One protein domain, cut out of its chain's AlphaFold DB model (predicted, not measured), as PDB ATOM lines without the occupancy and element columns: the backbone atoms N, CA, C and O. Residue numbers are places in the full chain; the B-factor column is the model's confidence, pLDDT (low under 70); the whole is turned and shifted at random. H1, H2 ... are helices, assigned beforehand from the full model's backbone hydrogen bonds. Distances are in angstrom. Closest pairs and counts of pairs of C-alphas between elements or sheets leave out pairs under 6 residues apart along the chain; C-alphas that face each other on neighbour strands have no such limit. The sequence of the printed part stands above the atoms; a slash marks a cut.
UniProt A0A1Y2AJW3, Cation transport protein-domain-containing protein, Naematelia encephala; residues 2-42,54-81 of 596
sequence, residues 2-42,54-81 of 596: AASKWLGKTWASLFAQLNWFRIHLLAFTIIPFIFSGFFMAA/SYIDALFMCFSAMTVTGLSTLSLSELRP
ATOM      1  N   ALA A   2      68.003  58.179   2.687       53.09
ATOM      2  CA  ALA A   2      68.047  58.799   4.025       53.09
ATOM      3  C   ALA A   2      66.831  58.437   4.905       53.09
ATOM      4  O   ALA A   2      67.009  57.981   6.033       53.09
ATOM      5  N   ALA A   3      65.613  58.532   4.354       49.59
ATOM      6  CA  ALA A   3      64.372  58.221   5.067       49.59
ATOM      7  C   ALA A   3      64.335  56.793   5.644       49.59
ATOM      8  O   ALA A   3      64.000  56.628   6.810       49.59
ATOM      9  N   SER A   4      64.747  55.765   4.888       58.50
ATOM     10  CA  SER A   4      64.749  54.378   5.382       58.50
ATOM     11  C   SER A   4      65.794  54.131   6.477       58.50
ATOM     12  O   SER A   4      65.528  53.370   7.404       58.50
ATOM     13  N   LYS A   5      66.948  54.815   6.440       59.12
ATOM     14  CA  LYS A   5      67.937  54.773   7.535       59.12
ATOM     15  C   LYS A   5      67.485  55.550   8.779       59.12
ATOM     16  O   LYS A   5      67.853  55.161   9.884       59.12
ATOM     17  N   TRP A   6      66.699  56.618   8.620       57.69
ATOM     18  CA  TRP A   6      66.078  57.329   9.744       57.69
ATOM     19  C   TRP A   6      64.971  56.483  10.382       57.69
ATOM     20  O   TRP A   6      65.064  56.190  11.570       57.69
ATOM     21  N   LEU A   7      64.021  55.990   9.575       51.84
ATOM     22  CA  LEU A   7      62.975  55.044   9.982       51.84
ATOM     23  C   LEU A   7      63.569  53.836  10.710       51.84
ATOM     24  O   LEU A   7      63.150  53.531  11.817       51.84
ATOM     25  N   GLY A   8      64.588  53.177  10.150       63.78
ATOM     26  CA  GLY A   8      65.234  52.034  10.806       63.78
ATOM     27  C   GLY A   8      65.792  52.360  12.199       63.78
ATOM     28  O   GLY A   8      65.698  51.533  13.102       63.78
ATOM     29  N   LYS A   9      66.312  53.579  12.411       61.88
ATOM     30  CA  LYS A   9      66.792  54.034  13.726       61.88
ATOM     31  C   LYS A   9      65.658  54.412  14.684       61.88
ATOM     32  O   LYS A   9      65.761  54.088  15.864       61.88
ATOM     33  N   THR A  10      64.589  55.062  14.219       58.44
ATOM     34  CA  THR A  10      63.431  55.378  15.074       58.44
ATOM     35  C   THR A  10      62.645  54.125  15.446       58.44
ATOM     36  O   THR A  10      62.337  53.960  16.623       58.44
ATOM     37  N   TRP A  11      62.431  53.189  14.515       55.53
ATOM     38  CA  TRP A  11      61.874  51.863  14.808       55.53
ATOM     39  C   TRP A  11      62.739  51.099  15.816       55.53
ATOM     40  O   TRP A  11      62.212  50.652  16.830       55.53
ATOM     41  N   ALA A  12      64.059  50.996  15.609       56.56
ATOM     42  CA  ALA A  12      64.948  50.320  16.561       56.56
ATOM     43  C   ALA A  12      64.915  50.959  17.964       56.56
ATOM     44  O   ALA A  12      64.899  50.243  18.961       56.56
ATOM     45  N   SER A  13      64.842  52.294  18.046       57.31
ATOM     46  CA  SER A  13      64.678  53.025  19.313       57.31
ATOM     47  C   SER A  13      63.318  52.756  19.978       57.31
ATOM     48  O   SER A  13      63.257  52.586  21.195       57.31
ATOM     49  N   LEU A  14      62.237  52.649  19.193       57.41
ATOM     50  CA  LEU A  14      60.913  52.254  19.683       57.41
ATOM     51  C   LEU A  14      60.944  50.830  20.255       57.41
ATOM     52  O   LEU A  14      60.608  50.635  21.421       57.41
ATOM     53  N   PHE A  15      61.393  49.854  19.458       59.56
ATOM     54  CA  PHE A  15      61.471  48.442  19.849       59.56
ATOM     55  C   PHE A  15      62.363  48.232  21.083       59.56
ATOM     56  O   PHE A  15      61.998  47.457  21.963       59.56
ATOM     57  N   ALA A  16      63.460  48.985  21.221       57.31
ATOM     58  CA  ALA A  16      64.314  48.963  22.413       57.31
ATOM     59  C   ALA A  16      63.623  49.456  23.706       57.31
ATOM     60  O   ALA A  16      64.151  49.240  24.794       57.31
ATOM     61  N   GLN A  17      62.452  50.097  23.612       65.75
ATOM     62  CA  GLN A  17      61.633  50.522  24.756       65.75
ATOM     63  C   GLN A  17      60.290  49.776  24.878       65.75
ATOM     64  O   GLN A  17      59.430  50.178  25.678       65.75
ATOM     65  N   LEU A  18      60.064  48.718  24.090       63.38
ATOM     66  CA  LEU A  18      58.827  47.935  24.119       63.38
ATOM     67  C   LEU A  18      58.863  46.843  25.198       63.38
ATOM     68  O   LEU A  18      59.029  45.656  24.933       63.38
ATOM     69  N   ASN A  19      58.622  47.261  26.442       77.12
ATOM     70  CA  ASN A  19      58.232  46.348  27.520       77.12
ATOM     71  C   ASN A  19      56.924  45.617  27.159       77.12
ATOM     72  O   ASN A  19      56.055  46.210  26.519       77.12
ATOM     73  N   TRP A  20      56.728  44.390  27.659       74.00
ATOM     74  CA  TRP A  20      55.535  43.561  27.396       74.00
ATOM     75  C   TRP A  20      54.201  44.323  27.510       74.00
ATOM     76  O   TRP A  20      53.386  44.290  26.593       74.00
ATOM     77  N   PHE A  21      54.023  45.103  28.582       79.62
ATOM     78  CA  PHE A  21      52.843  45.951  28.788       79.62
ATOM     79  C   PHE A  21      52.579  46.933  27.628       79.62
ATOM     80  O   PHE A  21      51.436  47.115  27.221       79.62
ATOM     81  N   ARG A  22      53.629  47.548  27.063       81.56
ATOM     82  CA  ARG A  22      53.505  48.478  25.927       81.56
ATOM     83  C   ARG A  22      53.142  47.745  24.638       81.56
ATOM     84  O   ARG A  22      52.333  48.260  23.881       81.56
ATOM     85  N   ILE A  23      53.698  46.552  24.409       83.88
ATOM     86  CA  ILE A  23      53.341  45.701  23.260       83.88
ATOM     87  C   ILE A  23      51.857  45.327  23.335       83.88
ATOM     88  O   ILE A  23      51.130  45.499  22.363       83.88
ATOM     89  N   HIS A  24      51.398  44.881  24.505       83.88
ATOM     90  CA  HIS A  24      50.012  44.485  24.737       83.88
ATOM     91  C   HIS A  24      49.028  45.662  24.579       83.88
ATOM     92  O   HIS A  24      48.035  45.535  23.866       83.88
ATOM     93  N   LEU A  25      49.346  46.837  25.138       86.25
ATOM     94  CA  LEU A  25      48.541  48.056  24.974       86.25
ATOM     95  C   LEU A  25      48.476  48.535  23.509       86.25
ATOM     96  O   LEU A  25      47.428  48.985  23.047       86.25
ATOM     97  N   LEU A  26      49.580  48.420  22.763       88.50
ATOM     98  CA  LEU A  26      49.609  48.725  21.329       88.50
ATOM     99  C   LEU A  26      48.818  47.696  20.510       88.50
ATOM    100  O   LEU A  26      48.142  48.080  19.566       88.50
ATOM    101  N   ALA A  27      48.830  46.414  20.884       88.25
ATOM    102  CA  ALA A  27      48.008  45.394  20.234       88.25
ATOM    103  C   ALA A  27      46.505  45.671  20.430       88.25
ATOM    104  O   ALA A  27      45.773  45.767  19.449       88.25
ATOM    105  N   PHE A  28      46.062  45.899  21.672       89.69
ATOM    106  CA  PHE A  28      44.654  46.177  21.999       89.69
ATOM    107  C   PHE A  28      44.117  47.500  21.432       89.69
ATOM    108  O   PHE A  28      42.907  47.668  21.334       89.69
ATOM    109  N   THR A  29      44.987  48.427  21.022       90.75
ATOM    110  CA  THR A  29      44.576  49.657  20.326       90.75
ATOM    111  C   THR A  29      44.665  49.531  18.806       90.75
ATOM    112  O   THR A  29      43.724  49.906  18.116       90.75
ATOM    113  N   ILE A  30      45.755  48.984  18.258       93.56
ATOM    114  CA  ILE A  30      45.994  48.944  16.805       93.56
ATOM    115  C   ILE A  30      45.177  47.845  16.109       93.56
ATOM    116  O   ILE A  30      44.719  48.063  14.988       93.56
ATOM    117  N   ILE A  31      44.965  46.682  16.739       94.44
ATOM    118  CA  ILE A  31      44.238  45.566  16.108       94.44
ATOM    119  C   ILE A  31      42.785  45.961  15.765       94.44
ATOM    120  O   ILE A  31      42.411  45.777  14.605       94.44
ATOM    121  N   PRO A  32      41.995  46.597  16.659       95.00
ATOM    122  CA  PRO A  32      40.674  47.125  16.308       95.00
ATOM    123  C   PRO A  32      40.670  48.127  15.151       95.00
ATOM    124  O   PRO A  32      39.800  48.025  14.295       95.00
ATOM    125  N   PHE A  33      41.642  49.048  15.066       95.06
ATOM    126  CA  PHE A  33      41.739  49.994  13.939       95.06
ATOM    127  C   PHE A  33      42.066  49.307  12.602       95.06
ATOM    128  O   PHE A  33      41.602  49.743  11.550       95.06
ATOM    129  N   ILE A  34      42.860  48.233  12.618       94.94
ATOM    130  CA  ILE A  34      43.139  47.436  11.414       94.94
ATOM    131  C   ILE A  34      41.882  46.664  10.993       94.94
ATOM    132  O   ILE A  34      41.508  46.680   9.819       94.94
ATOM    133  N   PHE A  35      41.207  46.015  11.943       94.81
ATOM    134  CA  PHE A  35      40.005  45.237  11.654       94.81
ATOM    135  C   PHE A  35      38.804  46.109  11.278       94.81
ATOM    136  O   PHE A  35      38.072  45.710  10.379       94.81
ATOM    137  N   SER A  36      38.625  47.306  11.847       94.00
ATOM    138  CA  SER A  36      37.578  48.240  11.404       94.00
ATOM    139  C   SER A  36      37.825  48.724   9.971       94.00
ATOM    140  O   SER A  36      36.880  48.870   9.198       94.00
ATOM    141  N   GLY A  37      39.093  48.882   9.569       91.81
ATOM    142  CA  GLY A  37      39.485  49.115   8.178       91.81
ATOM    143  C   GLY A  37      39.076  47.970   7.243       91.81
ATOM    144  O   GLY A  37      38.508  48.221   6.181       91.81
ATOM    145  N   PHE A  38      39.289  46.711   7.642       91.81
ATOM    146  CA  PHE A  38      38.827  45.544   6.872       91.81
ATOM    147  C   PHE A  38      37.299  45.383   6.879       91.81
ATOM    148  O   PHE A  38      36.713  45.054   5.848       91.81
ATOM    149  N   PHE A  39      36.639  45.664   8.002       91.31
ATOM    150  CA  PHE A  39      35.182  45.651   8.155       91.31
ATOM    151  C   PHE A  39      34.522  46.681   7.227       91.31
ATOM    152  O   PHE A  39      33.563  46.358   6.527       91.31
ATOM    153  N   MET A  40      35.095  47.887   7.158       90.25
ATOM    154  CA  MET A  40      34.719  48.959   6.232       90.25
ATOM    155  C   MET A  40      35.003  48.578   4.769       90.25
ATOM    156  O   MET A  40      34.182  48.842   3.896       90.25
ATOM    157  N   ALA A  41      36.121  47.902   4.481       87.94
ATOM    158  CA  ALA A  41      36.429  47.398   3.138       87.94
ATOM    159  C   ALA A  41      35.507  46.246   2.683       87.94
ATOM    160  O   ALA A  41      35.382  46.003   1.484       87.94
ATOM    161  N   ALA A  42      34.848  45.551   3.616       86.38
ATOM    162  CA  ALA A  42      33.880  44.491   3.335       86.38
ATOM    163  C   ALA A  42      32.439  44.994   3.101       86.38
ATOM    164  O   ALA A  42      31.561  44.178   2.789       86.38
ATOM    165  N   SER A  54      28.279  52.615   9.077       89.31
ATOM    166  CA  SER A  54      29.191  53.743   9.309       89.31
ATOM    167  C   SER A  54      30.576  53.241   9.722       89.31
ATOM    168  O   SER A  54      30.704  52.189  10.352       89.31
ATOM    169  N   TYR A  55      31.625  54.022   9.446       89.75
ATOM    170  CA  TYR A  55      32.955  53.734   9.989       89.75
ATOM    171  C   TYR A  55      32.989  53.854  11.522       89.75
ATOM    172  O   TYR A  55      33.736  53.130  12.171       89.75
ATOM    173  N   ILE A  56      32.169  54.736  12.111       92.50
ATOM    174  CA  ILE A  56      32.090  54.902  13.573       92.50
ATOM    175  C   ILE A  56      31.503  53.640  14.218       92.50
ATOM    176  O   ILE A  56      32.074  53.138  15.183       92.50
ATOM    177  N   ASP A  57      30.439  53.081  13.637       92.31
ATOM    178  CA  ASP A  57      29.850  51.817  14.083       92.31
ATOM    179  C   ASP A  57      30.816  50.650  13.885       92.31
ATOM    180  O   ASP A  57      31.104  49.929  14.833       92.31
ATOM    181  N   ALA A  58      31.413  50.505  12.696       92.62
ATOM    182  CA  ALA A  58      32.424  49.475  12.438       92.62
ATOM    183  C   ALA A  58      33.597  49.544  13.437       92.62
ATOM    184  O   ALA A  58      34.081  48.516  13.912       92.62
ATOM    185  N   LEU A  59      34.036  50.755  13.798       94.38
ATOM    186  CA  LEU A  59      35.075  50.974  14.799       94.38
ATOM    187  C   LEU A  59      34.613  50.584  16.210       94.38
ATOM    188  O   LEU A  59      35.358  49.901  16.912       94.38
ATOM    189  N   PHE A  60      33.402  50.979  16.614       95.38
ATOM    190  CA  PHE A  60      32.821  50.616  17.910       95.38
ATOM    191  C   PHE A  60      32.641  49.098  18.039       95.38
ATOM    192  O   PHE A  60      33.105  48.513  19.015       95.38
ATOM    193  N   MET A  61      32.059  48.449  17.026       93.75
ATOM    194  CA  MET A  61      31.873  46.996  16.959       93.75
ATOM    195  C   MET A  61      33.214  46.254  17.078       93.75
ATOM    196  O   MET A  61      33.341  45.327  17.877       93.75
ATOM    197  N   CYS A  62      34.247  46.683  16.339       95.31
ATOM    198  CA  CYS A  62      35.576  46.071  16.416       95.31
ATOM    199  C   CYS A  62      36.274  46.300  17.767       95.31
ATOM    200  O   CYS A  62      36.920  45.383  18.275       95.31
ATOM    201  N   PHE A  63      36.144  47.482  18.378       95.19
ATOM    202  CA  PHE A  63      36.659  47.692  19.732       95.19
ATOM    203  C   PHE A  63      35.908  46.827  20.748       95.19
ATOM    204  O   PHE A  63      36.564  46.113  21.498       95.19
ATOM    205  N   SER A  64      34.572  46.806  20.709       94.31
ATOM    206  CA  SER A  64      33.728  46.033  21.627       94.31
ATOM    207  C   SER A  64      34.002  44.523  21.563       94.31
ATOM    208  O   SER A  64      34.103  43.859  22.595       94.31
ATOM    209  N   ALA A  65      34.204  43.987  20.355       94.44
ATOM    210  CA  ALA A  65      34.611  42.601  20.146       94.44
ATOM    211  C   ALA A  65      36.007  42.306  20.731       94.44
ATOM    212  O   ALA A  65      36.177  41.312  21.429       94.44
ATOM    213  N   MET A  66      36.994  43.184  20.502       93.94
ATOM    214  CA  MET A  66      38.368  43.021  21.010       93.94
ATOM    215  C   MET A  66      38.484  43.217  22.529       93.94
ATOM    216  O   MET A  66      39.323  42.590  23.169       93.94
ATOM    217  N   THR A  67      37.669  44.090  23.127       92.19
ATOM    218  CA  THR A  67      37.589  44.252  24.589       92.19
ATOM    219  C   THR A  67      36.638  43.262  25.247       92.19
ATOM    220  O   THR A  67      36.542  43.258  26.471       92.19
ATOM    221  N   VAL A  68      35.971  42.413  24.455       91.38
ATOM    222  CA  VAL A  68      35.068  41.355  24.918       91.38
ATOM    223  C   VAL A  68      33.929  41.936  25.781       91.38
ATOM    224  O   VAL A  68      33.613  41.443  26.855       91.38
ATOM    225  N   THR A  69      33.334  43.044  25.317       90.19
ATOM    226  CA  THR A  69      32.327  43.832  26.065       90.19
ATOM    227  C   THR A  69      30.883  43.668  25.588       90.19
ATOM    228  O   THR A  69      29.983  44.215  26.217       90.19
ATOM    229  N   GLY A  70      30.636  42.981  24.471       85.81
ATOM    230  CA  GLY A  70      29.286  42.578  24.043       85.81
ATOM    231  C   GLY A  70      28.376  43.646  23.451       85.81
ATOM    232  O   GLY A  70      27.369  43.312  22.839       85.81
ATOM    233  N   LEU A  71      28.719  44.924  23.595       89.19
ATOM    234  CA  LEU A  71      27.910  46.026  23.084       89.19
ATOM    235  C   LEU A  71      27.938  46.065  21.551       89.19
ATOM    236  O   LEU A  71      29.022  46.066  20.958       89.19
ATOM    237  N   SER A  72      26.763  46.179  20.934       90.31
ATOM    238  CA  SER A  72      26.582  46.371  19.496       90.31
ATOM    239  C   SER A  72      25.763  47.630  19.191       90.31
ATOM    240  O   SER A  72      24.787  47.923  19.874       90.31
ATOM    241  N   THR A  73      26.155  48.389  18.159       91.44
ATOM    242  CA  THR A  73      25.337  49.500  17.615       91.44
ATOM    243  C   THR A  73      24.545  49.107  16.368       91.44
ATOM    244  O   THR A  73      23.684  49.865  15.935       91.44
ATOM    245  N   LEU A  74      24.820  47.926  15.806       88.94
ATOM    246  CA  LEU A  74      24.172  47.378  14.616       88.94
ATOM    247  C   LEU A  74      23.699  45.948  14.887       88.94
ATOM    248  O   LEU A  74      24.401  45.184  15.556       88.94
ATOM    249  N   SER A  75      22.553  45.589  14.311       88.25
ATOM    250  CA  SER A  75      22.030  44.222  14.251       88.25
ATOM    251  C   SER A  75      23.051  43.300  13.581       88.25
ATOM    252  O   SER A  75      23.510  43.571  12.468       88.25
ATOM    253  N   LEU A  76      23.445  42.205  14.238       89.12
ATOM    254  CA  LEU A  76      24.467  41.311  13.681       89.12
ATOM    255  C   LEU A  76      23.934  40.515  12.481       89.12
ATOM    256  O   LEU A  76      24.740  40.035  11.678       89.12
ATOM    257  N   SER A  77      22.612  40.420  12.328       88.50
ATOM    258  CA  SER A  77      21.968  39.798  11.171       88.50
ATOM    259  C   SER A  77      22.106  40.588   9.866       88.50
ATOM    260  O   SER A  77      22.224  39.983   8.800       88.50
ATOM    261  N   GLU A  78      22.168  41.920   9.942       86.56
ATOM    262  CA  GLU A  78      22.369  42.816   8.793       86.56
ATOM    263  C   GLU A  78      23.819  42.779   8.282       86.56
ATOM    264  O   GLU A  78      24.097  43.072   7.114       86.56
ATOM    265  N   LEU A  79      24.762  42.419   9.159       88.12
ATOM    266  CA  LEU A  79      26.181  42.343   8.834       88.12
ATOM    267  C   LEU A  79      26.483  41.171   7.899       88.12
ATOM    268  O   LEU A  79      25.990  40.055   8.051       88.12
ATOM    269  N   ARG A  80      27.406  41.390   6.962       88.50
ATOM    270  CA  ARG A  80      27.858  40.329   6.053       88.50
ATOM    271  C   ARG A  80      28.603  39.232   6.831       88.50
ATOM    272  O   ARG A  80      29.351  39.560   7.753       88.50
ATOM    273  N   PRO A  81      28.559  37.952   6.407       89.31
ATOM    274  CA  PRO A  81      29.302  36.871   7.071       89.31
ATOM    275  C   PRO A  81      30.809  37.131   7.242       89.31
ATOM    276  O   PRO A  81      31.402  36.704   8.226       89.31
TER     277      PRO A  81
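What this domain is: This is residues 2 to 42 and 54 to 81 of the 596 residues of the protein "Cation transport protein-domain-containing protein" of Naematelia encephala (UniProt A0A1Y2AJW3). What shape? H1 and H2 make a wide V, residues 2 to 14 of H1 sticking out, and H3 packs on H2. How is it built? The printed part, all helix, has 69 residues with named helices H1, H2, H3 in order. It is only just loose, close to extended, with a radius of gyration of the C-alphas of 16.4 A, spanning 48 by 27 by 18 A.

How they stand to each other: What touches? H1, residues 2 to 15, is apart from H2, residues 20 to 41, and H3, residues 55 to 66. H2 and H3 touch at a steep tilt of 43 degrees, opposite ways; their closest C-alphas, Ser 36 and Leu 59, are 5.0 A apart. And the backbones? O i to N i+4 pairs are within hydrogen-bond range throughout H1 and H3, and 16 of 18 in H2.

Where its parts are: Where to look? H1 begins at C-alpha 2 (68.047, 58.799, 4.025); H3 ends at C-alpha 66 (38.368, 43.021, 21.010). How long is H2? It measures 31.1 A from first to last C-alpha.

The domain as a whole: Any cut? Residues 43 to 53 are not printed; C-alphas 42 and 54 are 12.0 A apart. Low confidence? Residues 2 to 18 have pLDDT under 70.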